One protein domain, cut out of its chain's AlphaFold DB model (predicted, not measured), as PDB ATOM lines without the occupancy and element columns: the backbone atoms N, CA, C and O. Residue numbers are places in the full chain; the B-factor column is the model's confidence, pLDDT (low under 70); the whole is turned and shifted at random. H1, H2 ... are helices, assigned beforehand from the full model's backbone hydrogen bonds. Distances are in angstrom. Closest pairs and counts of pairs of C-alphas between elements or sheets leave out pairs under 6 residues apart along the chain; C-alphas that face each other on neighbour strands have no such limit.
ATOM      1  N   ASP A  72      53.825  17.879 -48.257       44.75
ATOM      2  CA  ASP A  72      54.452  16.919 -47.323       44.75
ATOM      3  C   ASP A  72      55.109  17.647 -46.136       44.75
ATOM      4  O   ASP A  72      55.622  17.058 -45.184       44.75
ATOM      5  N   TRP A  73      55.081  18.982 -46.184       48.84
ATOM      6  CA  TRP A  73      55.811  19.841 -45.272       48.84
ATOM      7  C   TRP A  73      54.910  20.498 -44.238       48.84
ATOM      8  O   TRP A  73      55.432  20.881 -43.215       48.84
ATOM      9  N   ALA A  74      53.590  20.619 -44.398       49.34
ATOM     10  CA  ALA A  74      52.781  21.392 -43.442       49.34
ATOM     11  C   ALA A  74      52.922  20.899 -41.980       49.34
ATOM     12  O   ALA A  74      53.269  21.685 -41.097       49.34
ATOM     13  N   SER A  75      52.779  19.591 -41.727       46.84
ATOM     14  CA  SER A  75      52.974  19.028 -40.377       46.84
ATOM     15  C   SER A  75      54.448  19.003 -39.940       46.84
ATOM     16  O   SER A  75      54.744  19.161 -38.750       46.84
ATOM     17  N   VAL A  76      55.386  18.797 -40.874       53.84
ATOM     18  CA  VAL A  76      56.831  18.756 -40.584       53.84
ATOM     19  C   VAL A  76      57.357  20.158 -40.284       53.84
ATOM     20  O   VAL A  76      58.014  20.349 -39.275       53.84
ATOM     21  N   THR A  77      57.010  21.150 -41.093       57.12
ATOM     22  CA  THR A  77      57.333  22.573 -40.960       57.12
ATOM     23  C   THR A  77      56.804  23.136 -39.653       57.12
ATOM     24  O   THR A  77      57.572  23.767 -38.946       57.12
ATOM     25  N   ILE A  78      55.562  22.844 -39.254       58.88
ATOM     26  CA  ILE A  78      55.047  23.291 -37.947       58.88
ATOM     27  C   ILE A  78      55.873  22.705 -36.789       58.88
ATOM     28  O   ILE A  78      56.187  23.412 -35.829       58.88
ATOM     29  N   SER A  79      56.256  21.429 -36.890       56.16
ATOM     30  CA  SER A  79      57.069  20.753 -35.869       56.16
ATOM     31  C   SER A  79      58.528  21.234 -35.868       56.16
ATOM     32  O   SER A  79      59.138  21.358 -34.810       56.16
ATOM     33  N   VAL A  80      59.090  21.516 -37.045       60.09
ATOM     34  CA  VAL A  80      60.470  21.983 -37.244       60.09
ATOM     35  C   VAL A  80      60.613  23.449 -36.847       60.09
ATOM     36  O   VAL A  80      61.579  23.777 -36.172       60.09
ATOM     37  N   ILE A  81      59.647  24.312 -37.177       60.28
ATOM     38  CA  ILE A  81      59.621  25.712 -36.728       60.28
ATOM     39  C   ILE A  81      59.541  25.769 -35.197       60.28
ATOM     40  O   ILE A  81      60.306  26.503 -34.580       60.28
ATOM     41  N   GLU A  82      58.697  24.947 -34.558       63.69
ATOM     42  CA  GLU A  82      58.630  24.886 -33.087       63.69
ATOM     43  C   GLU A  82      59.948  24.397 -32.459       63.69
ATOM     44  O   GLU A  82      60.357  24.916 -31.418       63.69
ATOM     45  N   LEU A  83      60.620  23.418 -33.075       59.09
ATOM     46  CA  LEU A  83      61.923  22.926 -32.616       59.09
ATOM     47  C   LEU A  83      63.027  23.976 -32.777       59.09
ATOM     48  O   LEU A  83      63.822  24.138 -31.857       59.09
ATOM     49  N   GLU A  84      63.054  24.699 -33.896       55.78
ATOM     50  CA  GLU A  84      64.057  25.732 -34.172       55.78
ATOM     51  C   GLU A  84      63.875  26.948 -33.251       55.78
ATOM     52  O   GLU A  84      64.844  27.433 -32.672       55.78
ATOM     53  N   LEU A  85      62.629  27.387 -33.024       59.12
ATOM     54  CA  LEU A  85      62.316  28.473 -32.086       59.12
ATOM     55  C   LEU A  85      62.633  28.107 -30.627       59.12
ATOM     56  O   LEU A  85      63.000  28.976 -29.843       59.12
ATOM     57  N   ARG A  86      62.509  26.827 -30.247       59.75
ATOM     58  CA  ARG A  86      62.882  26.343 -28.904       59.75
ATOM     59  C   ARG A  86      64.367  26.061 -28.730       59.75
ATOM     60  O   ARG A  86      64.810  25.974 -27.588       59.75
ATOM     61  N   ALA A  87      65.120  25.867 -29.810       58.44
ATOM     62  CA  ALA A  87      66.519  25.454 -29.740       58.44
ATOM     63  C   ALA A  87      67.470  26.552 -29.219       58.44
ATOM     64  O   ALA A  87      68.669  26.294 -29.134       58.44
ATOM     65  N   ASP A  88      66.951  27.739 -28.863       52.59
ATOM     66  CA  ASP A  88      67.698  28.898 -28.339       52.59
ATOM     67  C   ASP A  88      68.962  29.198 -29.165       52.59
ATOM     68  O   ASP A  88      70.039  29.541 -28.677       52.59
ATOM     69  N   VAL A  89      68.840  29.001 -30.479       59.69
ATOM     70  CA  VAL A  89      69.824  29.457 -31.451       59.69
ATOM     71  C   VAL A  89      69.550  30.945 -31.560       59.69
ATOM     72  O   VAL A  89      68.437  31.302 -31.923       59.69
ATOM     73  N   GLY A  90      70.499  31.812 -31.196       61.12
ATOM     74  CA  GLY A  90      70.354  33.276 -31.235       61.12
ATOM     75  C   GLY A  90      70.072  33.823 -32.642       61.12
ATOM     76  O   GLY A  90      70.927  34.454 -33.263       61.12
ATOM     77  N   LEU A  91      68.885  33.532 -33.171       74.56
ATOM     78  CA  LEU A  91      68.402  33.916 -34.480       74.56
ATOM     79  C   LEU A  91      68.015  35.396 -34.433       74.56
ATOM     80  O   LEU A  91      67.419  35.849 -33.453       74.56
ATOM     81  N   PRO A  92      68.313  36.169 -35.492       81.38
ATOM     82  CA  PRO A  92      67.863  37.549 -35.572       81.38
ATOM     83  C   PRO A  92      66.342  37.634 -35.441       81.38
ATOM     84  O   PRO A  92      65.621  36.840 -36.050       81.38
ATOM     85  N   HIS A  93      65.849  38.643 -34.720       77.44
ATOM     86  CA  HIS A  93      64.415  38.843 -34.487       77.44
ATOM     87  C   HIS A  93      63.589  38.818 -35.785       77.44
ATOM     88  O   HIS A  93      62.561  38.158 -35.848       77.44
ATOM     89  N   ALA A  94      64.094  39.430 -36.862       76.38
ATOM     90  CA  ALA A  94      63.434  39.421 -38.169       76.38
ATOM     91  C   ALA A  94      63.201  38.004 -38.736       76.38
ATOM     92  O   ALA A  94      62.184  37.758 -39.382       76.38
ATOM     93  N   VAL A  95      64.118  37.064 -38.482       76.62
ATOM     94  CA  VAL A  95      63.974  35.662 -38.907       76.62
ATOM     95  C   VAL A  95      62.914  34.964 -38.063       76.62
ATOM     96  O   VAL A  95      62.077  34.258 -38.614       76.62
ATOM     97  N   VAL A  96      62.905  35.205 -36.749       75.69
ATOM     98  CA  VAL A  96      61.881  34.674 -35.835       75.69
ATOM     99  C   VAL A  96      60.485  35.137 -36.258       75.69
ATOM    100  O   VAL A  96      59.590  34.311 -36.417       75.69
ATOM    101  N   THR A  97      60.311  36.433 -36.528       77.44
ATOM    102  CA  THR A  97      59.042  36.988 -37.015       77.44
ATOM    103  C   THR A  97      58.638  36.386 -38.357       77.44
ATOM    104  O   THR A  97      57.477  36.032 -38.543       77.44
ATOM    105  N   HIS A  98      59.580  36.227 -39.291       79.19
ATOM    106  CA  HIS A  98      59.285  35.616 -40.584       79.19
ATOM    107  C   HIS A  98      58.845  34.151 -40.448       79.19
ATOM    108  O   HIS A  98      57.875  33.743 -41.081       79.19
ATOM    109  N   LEU A  99      59.511  33.366 -39.596       77.12
ATOM    110  CA  LEU A  99      59.125  31.978 -39.336       77.12
ATOM    111  C   LEU A  99      57.740  31.882 -38.689       77.12
ATOM    112  O   LEU A  99      56.956  31.027 -39.091       77.12
ATOM    113  N   ALA A 100      57.412  32.785 -37.761       79.31
ATOM    114  CA  ALA A 100      56.071  32.869 -37.181       79.31
ATOM    115  C   ALA A 100      55.007  33.202 -38.244       79.31
ATOM    116  O   ALA A 100      53.966  32.558 -38.299       79.31
ATOM    117  N   GLN A 101      55.288  34.135 -39.162       82.88
ATOM    118  CA  GLN A 101      54.381  34.447 -40.276       82.88
ATOM    119  C   GLN A 101      54.182  33.259 -41.223       82.88
ATOM    120  O   GLN A 101      53.079  33.034 -41.720       82.88
ATOM    121  N   VAL A 102      55.243  32.496 -41.498       82.25
ATOM    122  CA  VAL A 102      55.147  31.270 -42.301       82.25
ATOM    123  C   VAL A 102      54.317  30.217 -41.570       82.25
ATOM    124  O   VAL A 102      53.480  29.577 -42.201       82.25
ATOM    125  N   GLU A 103      54.507  30.058 -40.259       84.00
ATOM    126  CA  GLU A 103      53.690  29.168 -39.432       84.00
ATOM    127  C   GLU A 103      52.206  29.537 -39.525       84.00
ATOM    128  O   GLU A 103      51.393  28.682 -39.883       84.00
ATOM    129  N   ASP A 104      51.863  30.806 -39.305       86.06
ATOM    130  CA  ASP A 104      50.491  31.299 -39.436       86.06
ATOM    131  C   ASP A 104      49.935  31.023 -40.833       86.06
ATOM    132  O   ASP A 104      48.806  30.548 -40.964       86.06
ATOM    133  N   LYS A 105      50.741  31.233 -41.886       87.31
ATOM    134  CA  LYS A 105      50.311  31.000 -43.270       87.31
ATOM    135  C   LYS A 105      49.963  29.537 -43.537       87.31
ATOM    136  O   LYS A 105      48.999  29.232 -44.253       87.31
ATOM    137  N   VAL A 106      50.741  28.633 -42.947       87.06
ATOM    138  CA  VAL A 106      50.486  27.195 -43.010       87.06
ATOM    139  C   VAL A 106      49.200  26.850 -42.268       87.06
ATOM    140  O   VAL A 106      48.348  26.170 -42.840       87.06
ATOM    141  N   LEU A 107      49.037  27.349 -41.039       91.31
ATOM    142  CA  LEU A 107      47.867  27.086 -40.200       91.31
ATOM    143  C   LEU A 107      46.571  27.644 -40.799       91.31
ATOM    144  O   LEU A 107      45.531  27.004 -40.681       91.31
ATOM    145  N   GLU A 108      46.612  28.812 -41.442       93.06
ATOM    146  CA  GLU A 108      45.411  29.502 -41.922       93.06
ATOM    147  C   GLU A 108      44.908  29.029 -43.286       93.06
ATOM    148  O   GLU A 108      43.717  29.176 -43.561       93.06
ATOM    149  N   SER A 109      45.785  28.489 -44.144       90.06
ATOM    150  CA  SER A 109      45.412  28.156 -45.529       90.06
ATOM    151  C   SER A 109      46.198  27.010 -46.164       90.06
ATOM    152  O   SER A 109      45.586  26.148 -46.785       90.06
ATOM    153  N   MET A 110      47.530  26.949 -46.027       87.44
ATOM    154  CA  MET A 110      48.304  25.969 -46.813       87.44
ATOM    155  C   MET A 110      48.091  24.527 -46.354       87.44
ATOM    156  O   MET A 110      48.137  23.618 -47.172       87.44
ATOM    157  N   ALA A 111      47.846  24.298 -45.063       88.75
ATOM    158  CA  ALA A 111      47.526  22.965 -44.562       88.75
ATOM    159  C   ALA A 111      46.132  22.477 -45.004       88.75
ATOM    160  O   ALA A 111      45.848  21.289 -44.883       88.75
ATOM    161  N   TRP A 112      45.283  23.367 -45.528       92.94
ATOM    162  CA  TRP A 112      43.898  23.086 -45.914       92.94
ATOM    163  C   TRP A 112      43.699  22.950 -47.429       92.94
ATOM    164  O   TRP A 112      42.561  22.912 -47.896       92.94
ATOM    165  N   THR A 113      44.769  22.879 -48.224       91.62
ATOM    166  CA  THR A 113      44.637  22.615 -49.666       91.62
ATOM    167  C   THR A 113      44.161  21.189 -49.913       91.62
ATOM    168  O   THR A 113      44.480  20.293 -49.136       91.62
ATOM    169  N   SER A 114      43.407  20.941 -50.982       90.50
ATOM    170  CA  SER A 114      42.825  19.622 -51.300       90.50
ATOM    171  C   SER A 114      43.845  18.481 -51.426       90.50
ATOM    172  O   SER A 114      43.496  17.321 -51.228       90.50
ATOM    173  N   ASP A 115      45.107  18.798 -51.707       83.69
ATOM    174  CA  ASP A 115      46.224  17.863 -51.831       83.69
ATOM    175  C   ASP A 115      47.061  17.698 -50.546       83.69
ATOM    176  O   ASP A 115      48.069  16.995 -50.554       83.69
ATOM    177  N   SER A 116      46.664  18.340 -49.444       86.12
ATOM    178  CA  SER A 116      47.357  18.305 -48.152       86.12
ATOM    179  C   SER A 116      47.326  16.915 -47.490       86.12
ATOM    180  O   SER A 116      46.295  16.235 -47.519       86.12
ATOM    181  N   PRO A 117      48.395  16.495 -46.784       83.81
ATOM    182  CA  PRO A 117      48.428  15.207 -46.093       83.81
ATOM    183  C   PRO A 117      47.607  15.262 -44.794       83.81
ATOM    184  O   PRO A 117      47.278  14.227 -44.216       83.81
ATOM    185  N   LEU A 118      47.218  16.470 -44.356       87.62
ATOM    186  CA  LEU A 118      46.333  16.702 -43.219       87.62
ATOM    187  C   LEU A 118      45.036  15.890 -43.344       87.62
ATOM    188  O   LEU A 118      44.542  15.363 -42.350       87.62
ATOM    189  N   TRP A 119      44.499  15.746 -44.558       90.62
ATOM    190  CA  TRP A 119      43.263  14.997 -44.796       90.62
ATOM    191  C   TRP A 119      43.406  13.505 -44.496       90.62
ATOM    192  O   TRP A 119      42.425  12.863 -44.122       90.62
ATOM    193  N   GLU A 120      44.610  12.943 -44.630       88.06
ATOM    194  CA  GLU A 120      44.881  11.565 -44.220       88.06
ATOM    195  C   GLU A 120      44.889  11.443 -42.697       88.06
ATOM    196  O   GLU A 120      44.246  10.546 -42.161       88.06
ATOM    197  N   GLU A 121      45.527  12.387 -41.995       87.06
ATOM    198  CA  GLU A 121      45.538  12.421 -40.526       87.06
ATOM    199  C   GLU A 121      44.128  12.595 -39.942       87.06
ATOM    200  O   GLU A 121      43.777  11.940 -38.959       87.06
ATOM    201  N   ILE A 122      43.293  13.434 -40.561       88.81
ATOM    202  CA  ILE A 122      41.896  13.644 -40.153       88.81
ATOM    203  C   ILE A 122      41.054  12.395 -40.429       88.81
ATOM    204  O   ILE A 122      40.255  11.991 -39.586       88.81
ATOM    205  N   ARG A 123      41.246  11.744 -41.583       89.69
ATOM    206  CA  ARG A 123      40.550  10.497 -41.931       89.69
ATOM    207  C   ARG A 123      40.927   9.350 -40.992       89.69
ATOM    208  O   ARG A 123      40.041   8.609 -40.572       89.69
ATOM    209  N   ASP A 124      42.201   9.250 -40.615       87.69
ATOM    210  CA  ASP A 124      42.691   8.306 -39.601       87.69
ATOM    211  C   ASP A 124      42.083   8.592 -38.207       87.69
ATOM    212  O   ASP A 124      41.990   7.690 -37.372       87.69
ATOM    213  N   ASN A 125      41.630   9.827 -37.953       86.12
ATOM    214  CA  ASN A 125      40.968  10.265 -36.721       86.12
ATOM    215  C   ASN A 125      39.437  10.374 -36.874       86.12
ATOM    216  O   ASN A 125      38.837  11.406 -36.578       86.12
ATOM    217  N   GLU A 126      38.795   9.309 -37.361       86.38
ATOM    218  CA  GLU A 126      37.327   9.224 -37.506       86.38
ATOM    219  C   GLU A 126      36.715  10.326 -38.401       86.38
ATOM    220  O   GLU A 126      35.523  10.624 -38.318       86.38
ATOM    221  N   GLY A 127      37.522  10.944 -39.272       83.69
ATOM    222  CA  GLY A 127      37.092  12.021 -40.165       83.69
ATOM    223  C   GLY A 127      36.893  13.376 -39.479       83.69
ATOM    224  O   GLY A 127      36.248  14.250 -40.056       83.69
ATOM    225  N   ARG A 128      37.404  13.571 -38.257       87.50
ATOM    226  CA  ARG A 128      37.183  14.795 -37.468       87.50
ATOM    227  C   ARG A 128      38.472  15.352 -36.885       87.50
ATOM    228  O   ARG A 128      39.417  14.620 -36.599       87.50
ATOM    229  N   LEU A 129      38.487  16.661 -36.655       90.12
ATOM    230  CA  LEU A 129      39.545  17.306 -35.879       90.12
ATOM    231  C   LEU A 129      39.329  17.102 -34.371       90.12
ATOM    232  O   LEU A 129      38.179  17.095 -33.921       90.12
ATOM    233  N   PRO A 130      40.407  16.964 -33.574       90.75
ATOM    234  CA  PRO A 130      40.313  16.998 -32.118       90.75
ATOM    235  C   PRO A 130      39.677  18.306 -31.649       90.75
ATOM    236  O   PRO A 130      40.034  19.365 -32.156       90.75
ATOM    237  N   THR A 131      38.774  18.246 -30.673       89.56
ATOM    238  CA  THR A 131      38.109  19.448 -30.143       89.56
ATOM    239  C   THR A 131      39.073  20.312 -29.333       89.56
ATOM    240  O   THR A 131      40.084  19.825 -28.821       89.56
ATOM    241  N   CYS A 132      38.745  21.592 -29.146       88.19
ATOM    242  CA  CYS A 132      39.546  22.543 -28.374       88.19
ATOM    243  C   CYS A 132      39.833  22.015 -26.960       88.19
ATOM    244  O   CYS A 132      40.982  22.012 -26.519       88.19
ATOM    245  N   GLN A 133      38.828  21.438 -26.297       84.62
ATOM    246  CA  GLN A 133      38.969  20.835 -24.968       84.62
ATOM    247  C   GLN A 133      39.954  19.650 -24.933       84.62
ATOM    248  O   GLN A 133      40.597  19.408 -23.914       84.62
ATOM    249  N   GLN A 134      40.090  18.904 -26.034       82.56
ATOM    250  CA  GLN A 134      41.018  17.772 -26.131       82.56
ATOM    251  C   GLN A 134      42.473  18.211 -26.335       82.56
ATOM    252  O   GLN A 134      43.388  17.427 -26.073       82.56
ATOM    253  N   VAL A 135      42.707  19.434 -26.824       84.56
ATOM    254  CA  VAL A 135      44.049  19.918 -27.190       84.56
ATOM    255  C   VAL A 135      44.541  21.095 -26.351       84.56
ATOM    256  O   VAL A 135      45.750  21.322 -26.285       84.56
ATOM    257  N   ILE A 136      43.649  21.814 -25.673       78.94
ATOM    258  CA  ILE A 136      43.962  22.910 -24.752       78.94
ATOM    259  C   ILE A 136      43.338  22.574 -23.386       78.94
ATOM    260  O   ILE A 136      42.133  22.748 -23.203       78.94
ATOM    261  N   PRO A 137      44.124  22.072 -22.414       68.00
ATOM    262  CA  PRO A 137      43.622  21.844 -21.064       68.00
ATOM    263  C   PRO A 137      43.273  23.178 -20.369       68.00
ATOM    264  O   PRO A 137      43.910  24.194 -20.658       68.00
ATOM    265  N   PRO A 138      42.319  23.189 -19.413       52.94
ATOM    266  CA  PRO A 138      41.798  24.414 -18.788       52.94
ATOM    267  C   PRO A 138      42.869  25.322 -18.169       52.94
ATOM    268  O   PRO A 138      42.768  26.541 -18.246       52.94
ATOM    269  N   THR A 139      43.946  24.741 -17.636       49.44
ATOM    270  CA  THR A 139      45.077  25.481 -17.054       49.44
ATOM    271  C   THR A 139      45.829  26.358 -18.058       49.44
ATOM    272  O   THR A 139      46.458  27.325 -17.654       49.44
ATOM    273  N   GLN A 140      45.761  26.059 -19.360       54.19
ATOM    274  CA  GLN A 140      46.387  26.853 -20.429       54.19
ATOM    275  C   GLN A 140      45.422  27.848 -21.085       54.19
ATOM    276  O   GLN A 140      45.855  28.699 -21.860       54.19
ATOM    277  N   LEU A 141      44.122  27.734 -20.800       52.59
ATOM    278  CA  LEU A 141      43.101  28.656 -21.292       52.59
ATOM    279  C   LEU A 141      43.174  29.994 -20.540       52.59
ATOM    280  O   LEU A 141      43.021  31.045 -21.155       52.59
ATOM    281  N   GLU A 142      43.502  29.950 -19.244       46.00
ATOM    282  CA  GLU A 142      43.702  31.142 -18.411       46.00
ATOM    283  C   GLU A 142      44.914  31.985 -18.851       46.00
ATOM    284  O   GLU A 142      44.866  33.212 -18.775       46.00
ATOM    285  N   ASP A 143      45.982  31.364 -19.363       46.41
ATOM    286  CA  ASP A 143      47.174  32.077 -19.855       46.41
ATOM    287  C   ASP A 143      46.909  32.859 -21.151       46.41
ATOM    288  O   ASP A 143      47.456  33.946 -21.335       46.41
ATOM    289  N   LEU A 144      46.020  32.360 -22.020       49.41
ATOM    290  CA  LEU A 144      45.571  33.082 -23.222       49.41
ATOM    291  C   LEU A 144      44.749  34.334 -22.865       49.41
ATOM    292  O   LEU A 144      44.738  35.313 -23.616       49.41
ATOM    293  N   THR A 145      44.083  34.311 -21.706       44.31
ATOM    294  CA  THR A 145      43.344  35.451 -21.143       44.31
ATOM    295  C   THR A 145      44.195  36.369 -20.256       44.31
ATOM    296  O   THR A 145      43.853  37.537 -20.112       44.31
ATOM    297  N   ARG A 146      45.303  35.887 -19.669       40.94
ATOM    298  CA  ARG A 146      46.132  36.644 -18.707       40.94
ATOM    299  C   ARG A 146      47.164  37.578 -19.332       40.94
ATOM    300  O   ARG A 146      47.682  38.432 -18.618       40.94
ATOM    301  N   THR A 147      47.461  37.463 -20.628       37.25
ATOM    302  CA  THR A 147      48.498  38.295 -21.274       37.25
ATOM    303  C   THR A 147      48.168  39.802 -21.295       37.25
ATOM    304  O   THR A 147      49.027  40.592 -21.662       37.25
ATOM    305  N   ARG A 181      51.190   8.943 -34.672       49.47
ATOM    306  CA  ARG A 181      50.453   9.857 -35.569       49.47
ATOM    307  C   ARG A 181      49.363  10.692 -34.888       49.47
ATOM    308  O   ARG A 181      49.029  11.752 -35.385       49.47
ATOM    309  N   ARG A 182      48.839  10.283 -33.724       56.75
ATOM    310  CA  ARG A 182      47.838  11.093 -32.996       56.75
ATOM    311  C   ARG A 182      48.425  12.407 -32.469       56.75
ATOM    312  O   ARG A 182      47.699  13.370 -32.276       56.75
ATOM    313  N   ASN A 183      49.738  12.476 -32.255       72.88
ATOM    314  CA  ASN A 183      50.352  13.652 -31.644       72.88
ATOM    315  C   ASN A 183      50.494  14.834 -32.618       72.88
ATOM    316  O   ASN A 183      50.370  15.970 -32.173       72.88
ATOM    317  N   SER A 184      50.732  14.599 -33.915       82.12
ATOM    318  CA  SER A 184      50.880  15.673 -34.914       82.12
ATOM    319  C   SER A 184      49.571  16.425 -35.120       82.12
ATOM    320  O   SER A 184      49.545  17.645 -34.952       82.12
ATOM    321  N   LEU A 185      48.473  15.699 -35.356       86.38
ATOM    322  CA  LEU A 185      47.146  16.286 -35.533       86.38
ATOM    323  C   LEU A 185      46.695  17.091 -34.305       86.38
ATOM    324  O   LEU A 185      46.164  18.189 -34.446       86.38
ATOM    325  N   HIS A 186      46.950  16.592 -33.090       87.25
ATOM    326  CA  HIS A 186      46.639  17.328 -31.859       87.25
ATOM    327  C   HIS A 186      47.476  18.611 -31.715       87.25
ATOM    328  O   HIS A 186      46.950  19.638 -31.287       87.25
ATOM    329  N   ILE A 187      48.767  18.584 -32.073       84.81
ATOM    330  CA  ILE A 187      49.623  19.784 -32.061       84.81
ATOM    331  C   ILE A 187      49.131  20.798 -33.098       84.81
ATOM    332  O   ILE A 187      49.021  21.982 -32.776       84.81
ATOM    333  N   PHE A 188      48.798  20.333 -34.305       88.81
ATOM    334  CA  PHE A 188      48.231  21.150 -35.373       88.81
ATOM    335  C   PHE A 188      46.927  21.819 -34.925       88.81
ATOM    336  O   PHE A 188      46.840  23.045 -34.919       88.81
ATOM    337  N   ALA A 189      45.957  21.032 -34.450       90.88
ATOM    338  CA  ALA A 189      44.671  21.532 -33.969       90.88
ATOM    339  C   ALA A 189      44.845  22.546 -32.829       90.88
ATOM    340  O   ALA A 189      44.247  23.617 -32.852       90.88
ATOM    341  N   ARG A 190      45.742  22.277 -31.869       87.94
ATOM    342  CA  ARG A 190      46.063  23.226 -30.790       87.94
ATOM    343  C   ARG A 190      46.542  24.576 -31.323       87.94
ATOM    344  O   ARG A 190      46.132  25.612 -30.807       87.94
ATOM    345  N   LYS A 191      47.434  24.567 -32.316       87.88
ATOM    346  CA  LYS A 191      47.975  25.788 -32.928       87.88
ATOM    347  C   LYS A 191      46.903  26.538 -33.718       87.88
ATOM    348  O   LYS A 191      46.776  27.745 -33.538       87.88
ATOM    349  N   VAL A 192      46.069  25.822 -34.473       93.75
ATOM    350  CA  VAL A 192      44.892  26.386 -35.153       93.75
ATOM    351  C   VAL A 192      43.969  27.087 -34.157       93.75
ATOM    352  O   VAL A 192      43.643  28.256 -34.346       93.75
ATOM    353  N   TYR A 193      43.590  26.429 -33.058       94.44
ATOM    354  CA  TYR A 193      42.697  27.044 -32.074       94.44
ATOM    355  C   TYR A 193      43.318  28.262 -31.389       94.44
ATOM    356  O   TYR A 193      42.620  29.247 -31.174       94.44
ATOM    357  N   ARG A 194      44.623  28.251 -31.091       90.12
ATOM    358  CA  ARG A 194      45.308  29.427 -30.527       90.12
ATOM    359  C   ARG A 194      45.305  30.610 -31.490       90.12
ATOM    360  O   ARG A 194      44.937  31.709 -31.084       90.12
ATOM    361  N   LEU A 195      45.666  30.371 -32.751       93.00
ATOM    362  CA  LEU A 195      45.662  31.396 -33.792       93.00
ATOM    363  C   LEU A 195      44.265  32.006 -33.949       93.00
ATOM    364  O   LEU A 195      44.105  33.226 -33.940       93.00
ATOM    365  N   MET A 196      43.235  31.160 -34.021       95.69
ATOM    366  CA  MET A 196      41.873  31.642 -34.233       95.69
ATOM    367  C   MET A 196      41.258  32.291 -32.997       95.69
ATOM    368  O   MET A 196      40.481  33.228 -33.151       95.69
ATOM    369  N   ALA A 197      41.620  31.863 -31.786       93.31
ATOM    370  CA  ALA A 197      41.184  32.525 -30.559       93.31
ATOM    371  C   ALA A 197      41.746  33.953 -30.467       93.31
ATOM    372  O   ALA A 197      41.000  34.884 -30.161       93.31
ATOM    373  N   MET A 198      43.032  34.134 -30.799       91.56
ATOM    374  CA  MET A 198      43.677  35.451 -30.883       91.56
ATOM    375  C   MET A 198      42.966  36.355 -31.897       91.56
ATOM    376  O   MET A 198      42.493  37.432 -31.534       91.56
ATOM    377  N   ARG A 199      42.799  35.880 -33.138       95.44
ATOM    378  CA  ARG A 199      42.142  36.645 -34.213       95.44
ATOM    379  C   ARG A 199      40.690  36.978 -33.892       95.44
ATOM    380  O   ARG A 199      40.253  38.103 -34.112       95.44
ATOM    381  N   LEU A 200      39.934  36.025 -33.345       95.75
ATOM    382  CA  LEU A 200      38.548  36.264 -32.945       95.75
ATOM    383  C   LEU A 200      38.467  37.322 -31.839       95.75
ATOM    384  O   LEU A 200      37.598  38.187 -31.898       95.75
ATOM    385  N   ARG A 201      39.373  37.291 -30.853       93.12
ATOM    386  CA  ARG A 201      39.431  38.305 -29.792       93.12
ATOM    387  C   ARG A 201      39.681  39.700 -30.364       93.12
ATOM    388  O   ARG A 201      38.938  40.620 -30.027       93.12
ATOM    389  N   GLU A 202      40.667  39.846 -31.246       93.62
ATOM    390  CA  GLU A 202      40.999  41.122 -31.899       93.62
ATOM    391  C   GLU A 202      39.836  41.659 -32.748       93.62
ATOM    392  O   GLU A 202      39.465  42.832 -32.643       93.62
ATOM    393  N   LEU A 203      39.201  40.786 -33.537       95.00
ATOM    394  CA  LEU A 203      38.036  41.140 -34.348       95.00
ATOM    395  C   LEU A 203      36.847  41.557 -33.476       95.00
ATOM    396  O   LEU A 203      36.231  42.588 -33.734       95.00
ATOM    397  N   CYS A 204      36.533  40.796 -32.425       94.00
ATOM    398  CA  CYS A 204      35.447  41.132 -31.506       94.00
ATOM    399  C   CYS A 204      35.701  42.444 -30.757       94.00
ATOM    400  O   CYS A 204      34.762  43.213 -30.581       94.00
ATOM    401  N   SER A 205      36.949  42.723 -30.365       93.94
ATOM    402  CA  SER A 205      37.332  43.999 -29.749       93.94
ATOM    403  C   SER A 205      37.100  45.172 -30.707       93.94
ATOM    404  O   SER A 205      36.430  46.141 -30.353       93.94
ATOM    405  N   THR A 206      37.553  45.032 -31.957       94.62
ATOM    406  CA  THR A 206      37.398  46.054 -33.008       94.62
ATOM    407  C   THR A 206      35.931  46.294 -33.376       94.62
ATOM    408  O   THR A 206      35.534  47.417 -33.673       94.62
ATOM    409  N   LEU A 207      35.106  45.244 -33.358       92.06
ATOM    410  CA  LEU A 207      33.684  45.302 -33.710       92.06
ATOM    411  C   LEU A 207      32.762  45.572 -32.509       92.06
ATOM    412  O   LEU A 207      31.544  45.558 -32.678       92.06
ATOM    413  N   HIS A 208      33.315  45.793 -31.310       92.62
ATOM    414  CA  HIS A 208      32.562  45.966 -30.060       92.62
ATOM    415  C   HIS A 208      31.554  44.832 -29.776       92.62
ATOM    416  O   HIS A 208      30.440  45.060 -29.304       92.62
ATOM    417  N   ILE A 209      31.945  43.590 -30.067       92.19
ATOM    418  CA  ILE A 209      31.156  42.383 -29.795       92.19
ATOM    419  C   ILE A 209      31.349  41.972 -28.329       92.19
ATOM    420  O   ILE A 209      32.483  41.859 -27.863       92.19
ATOM    421  N   SER A 210      30.251  41.714 -27.610       92.50
ATOM    422  CA  SER A 210      30.294  41.293 -26.204       92.50
ATOM    423  C   SER A 210      30.945  39.917 -26.020       92.50
ATOM    424  O   SER A 210      30.900  39.060 -26.906       92.50
ATOM    425  N   ASP A 211      31.501  39.671 -24.834       90.00
ATOM    426  CA  ASP A 211      32.140  38.391 -24.500       90.00
ATOM    427  C   ASP A 211      31.169  37.202 -24.564       90.00
ATOM    428  O   ASP A 211      31.552  36.102 -24.972       90.00
ATOM    429  N   GLU A 212      29.896  37.425 -24.224       91.00
ATOM    430  CA  GLU A 212      28.850  36.407 -24.335       91.00
ATOM    431  C   GLU A 212      28.633  35.994 -25.798       91.00
ATOM    432  O   GLU A 212      28.596  34.802 -26.120       91.00
ATOM    433  N   LEU A 213      28.561  36.973 -26.704       92.44
ATOM    434  CA  LEU A 213      28.400  36.713 -28.129       92.44
ATOM    435  C   LEU A 213      29.673  36.108 -28.731       92.44
ATOM    436  O   LEU A 213      29.591  35.174 -29.526       92.44
ATOM    437  N   ARG A 214      30.856  36.568 -28.301       93.94
ATOM    438  CA  ARG A 214      32.153  35.990 -28.686       93.94
ATOM    439  C   ARG A 214      32.228  34.500 -28.350       93.94
ATOM    440  O   ARG A 214      32.692  33.726 -29.183       93.94
ATOM    441  N   SER A 215      31.743  34.093 -27.177       91.88
ATOM    442  CA  SER A 215      31.689  32.679 -26.779       91.88
ATOM    443  C   SER A 215      30.799  31.855 -27.719       91.88
ATOM    444  O   SER A 215      31.226  30.822 -28.234       91.88
ATOM    445  N   LYS A 216      29.605  32.363 -28.063       93.56
ATOM    446  CA  LYS A 216      28.701  31.725 -29.041       93.56
ATOM    447  C   LYS A 216      29.327  31.636 -30.442       93.56
ATOM    448  O   LYS A 216      29.203  30.604 -31.106       93.56
ATOM    449  N   ILE A 217      30.030  32.686 -30.882       95.69
ATOM    450  CA  ILE A 217      30.783  32.703 -32.147       95.69
ATOM    451  C   ILE A 217      31.873  31.630 -32.136       95.69
ATOM    452  O   ILE A 217      31.978  30.869 -33.097       95.69
ATOM    453  N   TRP A 218      32.647  31.534 -31.050       96.25
ATOM    454  CA  TRP A 218      33.688  30.520 -30.896       96.25
ATOM    455  C   TRP A 218      33.116  29.104 -30.989       96.25
ATOM    456  O   TRP A 218      33.617  28.296 -31.770       96.25
ATOM    457  N   THR A 219      32.028  28.815 -30.269       94.31
ATOM    458  CA  THR A 219      31.356  27.510 -30.338       94.31
ATOM    459  C   THR A 219      30.883  27.188 -31.758       94.31
ATOM    460  O   THR A 219      31.066  26.066 -32.223       94.31
ATOM    461  N   CYS A 220      30.309  28.160 -32.476       95.94
ATOM    462  CA  CYS A 220      29.874  27.977 -33.863       95.94
ATOM    463  C   CYS A 220      31.053  27.690 -34.808       95.94
ATOM    464  O   CYS A 220      30.980  26.774 -35.635       95.94
ATOM    465  N   PHE A 221      32.146  28.439 -34.663       97.44
ATOM    466  CA  PHE A 221      33.378  28.230 -35.416       97.44
ATOM    467  C   PHE A 221      33.974  26.838 -35.151       97.44
ATOM    468  O   PHE A 221      34.205  26.088 -36.099       97.44
ATOM    469  N   GLU A 222      34.166  26.465 -33.882       95.69
ATOM    470  CA  GLU A 222      34.726  25.166 -33.494       95.69
ATOM    471  C   GLU A 222      33.856  24.017 -34.001       95.69
ATOM    472  O   GLU A 222      34.365  23.076 -34.607       95.69
ATOM    473  N   TYR A 223      32.538  24.112 -33.808       94.25
ATOM    474  CA  TYR A 223      31.602  23.108 -34.293       94.25
ATOM    475  C   TYR A 223      31.729  22.910 -35.806       94.25
ATOM    476  O   TYR A 223      31.786  21.770 -36.267       94.25
ATOM    477  N   SER A 224      31.813  24.007 -36.564       95.75
ATOM    478  CA  SER A 224      31.974  23.969 -38.020       95.75
ATOM    479  C   SER A 224      33.304  23.335 -38.422       95.75
ATOM    480  O   SER A 224      33.336  22.516 -39.335       95.75
ATOM    481  N   LEU A 225      34.390  23.662 -37.720       94.81
ATOM    482  CA  LEU A 225      35.717  23.126 -38.014       94.81
ATOM    483  C   LEU A 225      35.831  21.624 -37.699       94.81
ATOM    484  O   LEU A 225      36.517  20.908 -38.415       94.81
ATOM    485  N   VAL A 226      35.161  21.147 -36.646       93.31
ATOM    486  CA  VAL A 226      35.222  19.743 -36.198       93.31
ATOM    487  C   VAL A 226      34.268  18.836 -36.974       93.31
ATOM    488  O   VAL A 226      34.614  17.693 -37.271       93.31
ATOM    489  N   ASN A 227      33.053  19.311 -37.259       91.38
ATOM    490  CA  ASN A 227      31.979  18.480 -37.816       91.38
ATOM    491  C   ASN A 227      31.759  18.698 -39.315       91.38
ATOM    492  O   ASN A 227      31.182  17.836 -39.971       91.38
ATOM    493  N   CYS A 228      32.214  19.830 -39.853       93.62
ATOM    494  CA  CYS A 228      32.052  20.207 -41.254       93.62
ATOM    495  C   CYS A 228      33.417  20.533 -41.881       93.62
ATOM    496  O   CYS A 228      33.546  21.505 -42.623       93.62
ATOM    497  N   THR A 229      34.441  19.736 -41.568       92.75
ATOM    498  CA  THR A 229      35.840  19.972 -41.960       92.75
ATOM    499  C   THR A 229      36.028  20.141 -43.471       92.75
ATOM    500  O   THR A 229      36.890  20.903 -43.900       92.75
ATOM    501  N   ASP A 230      35.179  19.513 -44.289       92.38
ATOM    502  CA  ASP A 230      35.194  19.651 -45.752       92.38
ATOM    503  C   ASP A 230      35.000  21.105 -46.221       92.38
ATOM    504  O   ASP A 230      35.443  21.483 -47.303       92.38
ATOM    505  N   LEU A 231      34.383  21.962 -45.394       94.31
ATOM    506  CA  LEU A 231      34.257  23.396 -45.671       94.31
ATOM    507  C   LEU A 231      35.611  24.104 -45.769       94.31
ATOM    508  O   LEU A 231      35.665  25.190 -46.348       94.31
ATOM    509  N   MET A 232      36.667  23.524 -45.194       95.12
ATOM    510  CA  MET A 232      38.012  24.091 -45.200       95.12
ATOM    511  C   MET A 232      38.817  23.755 -46.453       95.12
ATOM    512  O   MET A 232      39.843  24.393 -46.671       95.12
ATOM    513  N   ILE A 233      38.366  22.814 -47.288       93.56
ATOM    514  CA  ILE A 233      39.099  22.406 -48.494       93.56
ATOM    515  C   ILE A 233      39.318  23.615 -49.410       93.56
ATOM    516  O   ILE A 233      38.362  24.241 -49.869       93.56
ATOM    517  N   ASP A 234      40.588  23.928 -49.674       94.44
ATOM    518  CA  ASP A 234      41.041  25.063 -50.487       94.44
ATOM    519  C   ASP A 234      40.509  26.425 -49.993       94.44
ATOM    520  O   ASP A 234      40.322  27.367 -50.772       94.44
ATOM    521  N   ARG A 235      40.261  26.546 -48.681       94.88
ATOM    522  CA  ARG A 235      39.771  27.770 -48.034       94.88
ATOM    523  C   ARG A 235      40.702  28.271 -46.937       94.88
ATOM    524  O   ARG A 235      41.735  27.687 -46.627       94.88
ATOM    525  N   HIS A 236      40.326  29.416 -46.378       96.81
ATOM    526  CA  HIS A 236      41.076  30.122 -45.350       96.81
ATOM    527  C   HIS A 236      40.311  30.138 -44.023       96.81
ATOM    528  O   HIS A 236      39.104  30.387 -44.024       96.81
ATOM    529  N   LEU A 237      40.998  29.967 -42.890       96.44
ATOM    530  CA  LEU A 237      40.357  29.944 -41.565       96.44
ATOM    531  C   LEU A 237      39.584  31.232 -41.250       96.44
ATOM    532  O   LEU A 237      38.457  31.171 -40.761       96.44
ATOM    533  N   ASP A 238      40.144  32.392 -41.592       97.00
ATOM    534  CA  ASP A 238      39.456  33.679 -41.416       97.00
ATOM    535  C   ASP A 238      38.103  33.742 -42.138       97.00
ATOM    536  O   ASP A 238      37.179  34.368 -41.631       97.00
ATOM    537  N   GLN A 239      37.930  33.065 -43.281       96.94
ATOM    538  CA  GLN A 239      36.624  33.022 -43.952       96.94
ATOM    539  C   GLN A 239      35.589  32.315 -43.072       96.94
ATOM    540  O   GLN A 239      34.464  32.793 -42.940       96.94
ATOM    541  N   LEU A 240      35.982  31.210 -42.432       96.56
ATOM    542  CA  LEU A 240      35.112  30.459 -41.535       96.56
ATOM    543  C   LEU A 240      34.762  31.273 -40.281       96.56
ATOM    544  O   LEU A 240      33.592  31.329 -39.903       96.56
ATOM    545  N   VAL A 241      35.740  31.961 -39.675       96.12
ATOM    546  CA  VAL A 241      35.493  32.843 -38.517       96.12
ATOM    547  C   VAL A 241      34.601  34.023 -38.887       96.12
ATOM    548  O   VAL A 241      33.641  34.298 -38.170       96.12
ATOM    549  N   MET A 242      34.838  34.684 -40.020       96.25
ATOM    550  CA  MET A 242      33.985  35.785 -40.478       96.25
ATOM    551  C   MET A 242      32.545  35.321 -40.743       96.25
ATOM    552  O   MET A 242      31.596  36.028 -40.398       96.25
ATOM    553  N   CYS A 243      32.355  34.113 -41.287       96.75
ATOM    554  CA  CYS A 243      31.029  33.510 -41.427       96.75
ATOM    555  C   CYS A 243      30.366  33.230 -40.069       96.75
ATOM    556  O   CYS A 243      29.185  33.539 -39.904       96.75
ATOM    557  N   ALA A 244      31.106  32.688 -39.099       96.06
ATOM    558  CA  ALA A 244      30.594  32.432 -37.754       96.06
ATOM    559  C   ALA A 244      30.173  33.735 -37.052       96.06
ATOM    560  O   ALA A 244      29.067  33.807 -36.516       96.06
ATOM    561  N   ILE A 245      31.002  34.786 -37.137       94.75
ATOM    562  CA  ILE A 245      30.677  36.133 -36.639       94.75
ATOM    563  C   ILE A 245      29.364  36.612 -37.261       94.75
ATOM    564  O   ILE A 245      28.448  37.002 -36.542       94.75
ATOM    565  N   TYR A 246      29.243  36.544 -38.589       94.25
ATOM    566  CA  TYR A 246      28.056  37.020 -39.294       94.25
ATOM    567  C   TYR A 246      26.780  36.275 -38.882       94.25
ATOM    568  O   TYR A 246      25.766  36.914 -38.604       94.25
ATOM    569  N   ILE A 247      26.806  34.939 -38.848       93.25
ATOM    570  CA  ILE A 247      25.623  34.118 -38.546       93.25
ATOM    571  C   ILE A 247      25.135  34.377 -37.122       93.25
ATOM    572  O   ILE A 247      23.939  34.575 -36.910       93.25
ATOM    573  N   ILE A 248      26.057  34.405 -36.161       92.50
ATOM    574  CA  ILE A 248      25.727  34.552 -34.746       92.50
ATOM    575  C   ILE A 248      25.307  35.990 -34.424       92.50
ATOM    576  O   ILE A 248      24.268  36.187 -33.798       92.50
ATOM    577  N   ALA A 249      26.014  37.001 -34.940       88.25
ATOM    578  CA  ALA A 249      25.618  38.398 -34.758       88.25
ATOM    579  C   ALA A 249      24.259  38.702 -35.410       88.25
ATOM    580  O   ALA A 249      23.430  39.398 -34.831       88.25
ATOM    581  N   LYS A 250      23.978  38.129 -36.586       82.44
ATOM    582  CA  LYS A 250      22.675  38.264 -37.250       82.44
ATOM    583  C   LYS A 250      21.545  37.547 -36.508       82.44
ATOM    584  O   LYS A 250      20.401  37.990 -36.585       82.44
ATOM    585  N   GLY A 251      21.842  36.440 -35.829       68.31
ATOM    586  CA  GLY A 251      20.862  35.691 -35.042       68.31
ATOM    587  C   GLY A 251      20.365  36.456 -33.812       68.31
ATOM    588  O   GLY A 251      19.232  36.235 -33.394       68.31
ATOM    589  N   GLU A 252      21.175  37.375 -33.277       59.47
ATOM    590  CA  GLU A 252      20.834  38.183 -32.096       59.47
ATOM    591  C   GLU A 252      20.389  39.619 -32.416       59.47
ATOM    592  O   GLU A 252      19.854  40.309 -31.548       59.47
ATOM    593  N   THR A 253      20.535  40.087 -33.662       51.78
ATOM    594  CA  THR A 253      19.951  41.375 -34.058       51.78
ATOM    595  C   THR A 253      18.419  41.288 -34.110       51.78
ATOM    596  O   THR A 253      17.899  40.405 -34.804       51.78
TER     597      THR A 253
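What this domain is: This is residues 72 to 147 and 181 to 253 of the 381 residues of the protein "Retinoblastoma-like protein 2 130 kDa retinoblastoma-associated protein" of Collichthys lucidus (UniProt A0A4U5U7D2). A long helix, H6, runs through the middle, with a helical hairpin, H1 and H2, packed across its earlier part on one side and two crossed helices, H7 and H9, on its later part on the other. Short H3 packs near the start of H6, short H4 on its side, and H5 is near H6 but touches no helix; the hairpin's turn, residues 86 to 95, of which 93 to 95 belong to H2, sticks out. The printed part has 149 residues with nine named helices, H1 to H9 in order, and no named strand: all helix. It is compact, with a radius of gyration of the C-alphas of 15.9 A and spans of 50 by 35 by 28 A.

Where its parts are: Find C-alpha 182 at (47.838, 11.093, -32.996); from there H6, residues 182 to 206, runs 36.5 A. H1, residues 74 to 86, begins at (52.781, 21.392, -43.442), and H2 is residues 93 to 108, 22.4 A. Look next for H3 at 118 to 124, H4 at 132 to 135 and H5 at 138 to 146. H7, residues 211 to 227, is 24.0 A long, H8 is 229 to 232, and H9, 237 to 252, ends after 23.2 A at (20.834, 38.183, -32.096).

How they stand to each other: Start at the hub, H6. H2 touches it about perpendicular, 81 degrees, closest at C-alphas 107 and 192, 5.9 A. H1 and H6 only just touch, with 3 pairs of C-alphas within 8 A, closest 75 and 184. H3 touches H6 at Glu 121 and Leu 185, C-alphas 6.5 A apart; H4 touches it at 135 and 190, 5.3 A. H5 is near H6. H7 and H9 touch at a steep tilt of 52 degrees, C-alphas 221 and 244 being closest at 5.6 A. H8 is close to H7 but not clearly touching. Every O i to N i+4 pair is within hydrogen-bond range in H1, H2, H3, H6, H7 and H9; H5 has 2 of 5, and 4 of 6 O i to N i+3; H4 and H8 are too short.

The domain as a whole: The farthest C-alphas, Val 89 and Thr 253, are 51.3 A apart. Residues 148 to 180 are not printed; C-alphas 147 and 181 stand 31.9 A apart across this cut. Of the links printed whole, no link is long. Confidence is under 70 in residues 72 to 90, 137 to 147, 181 to 182 and 251 to 253.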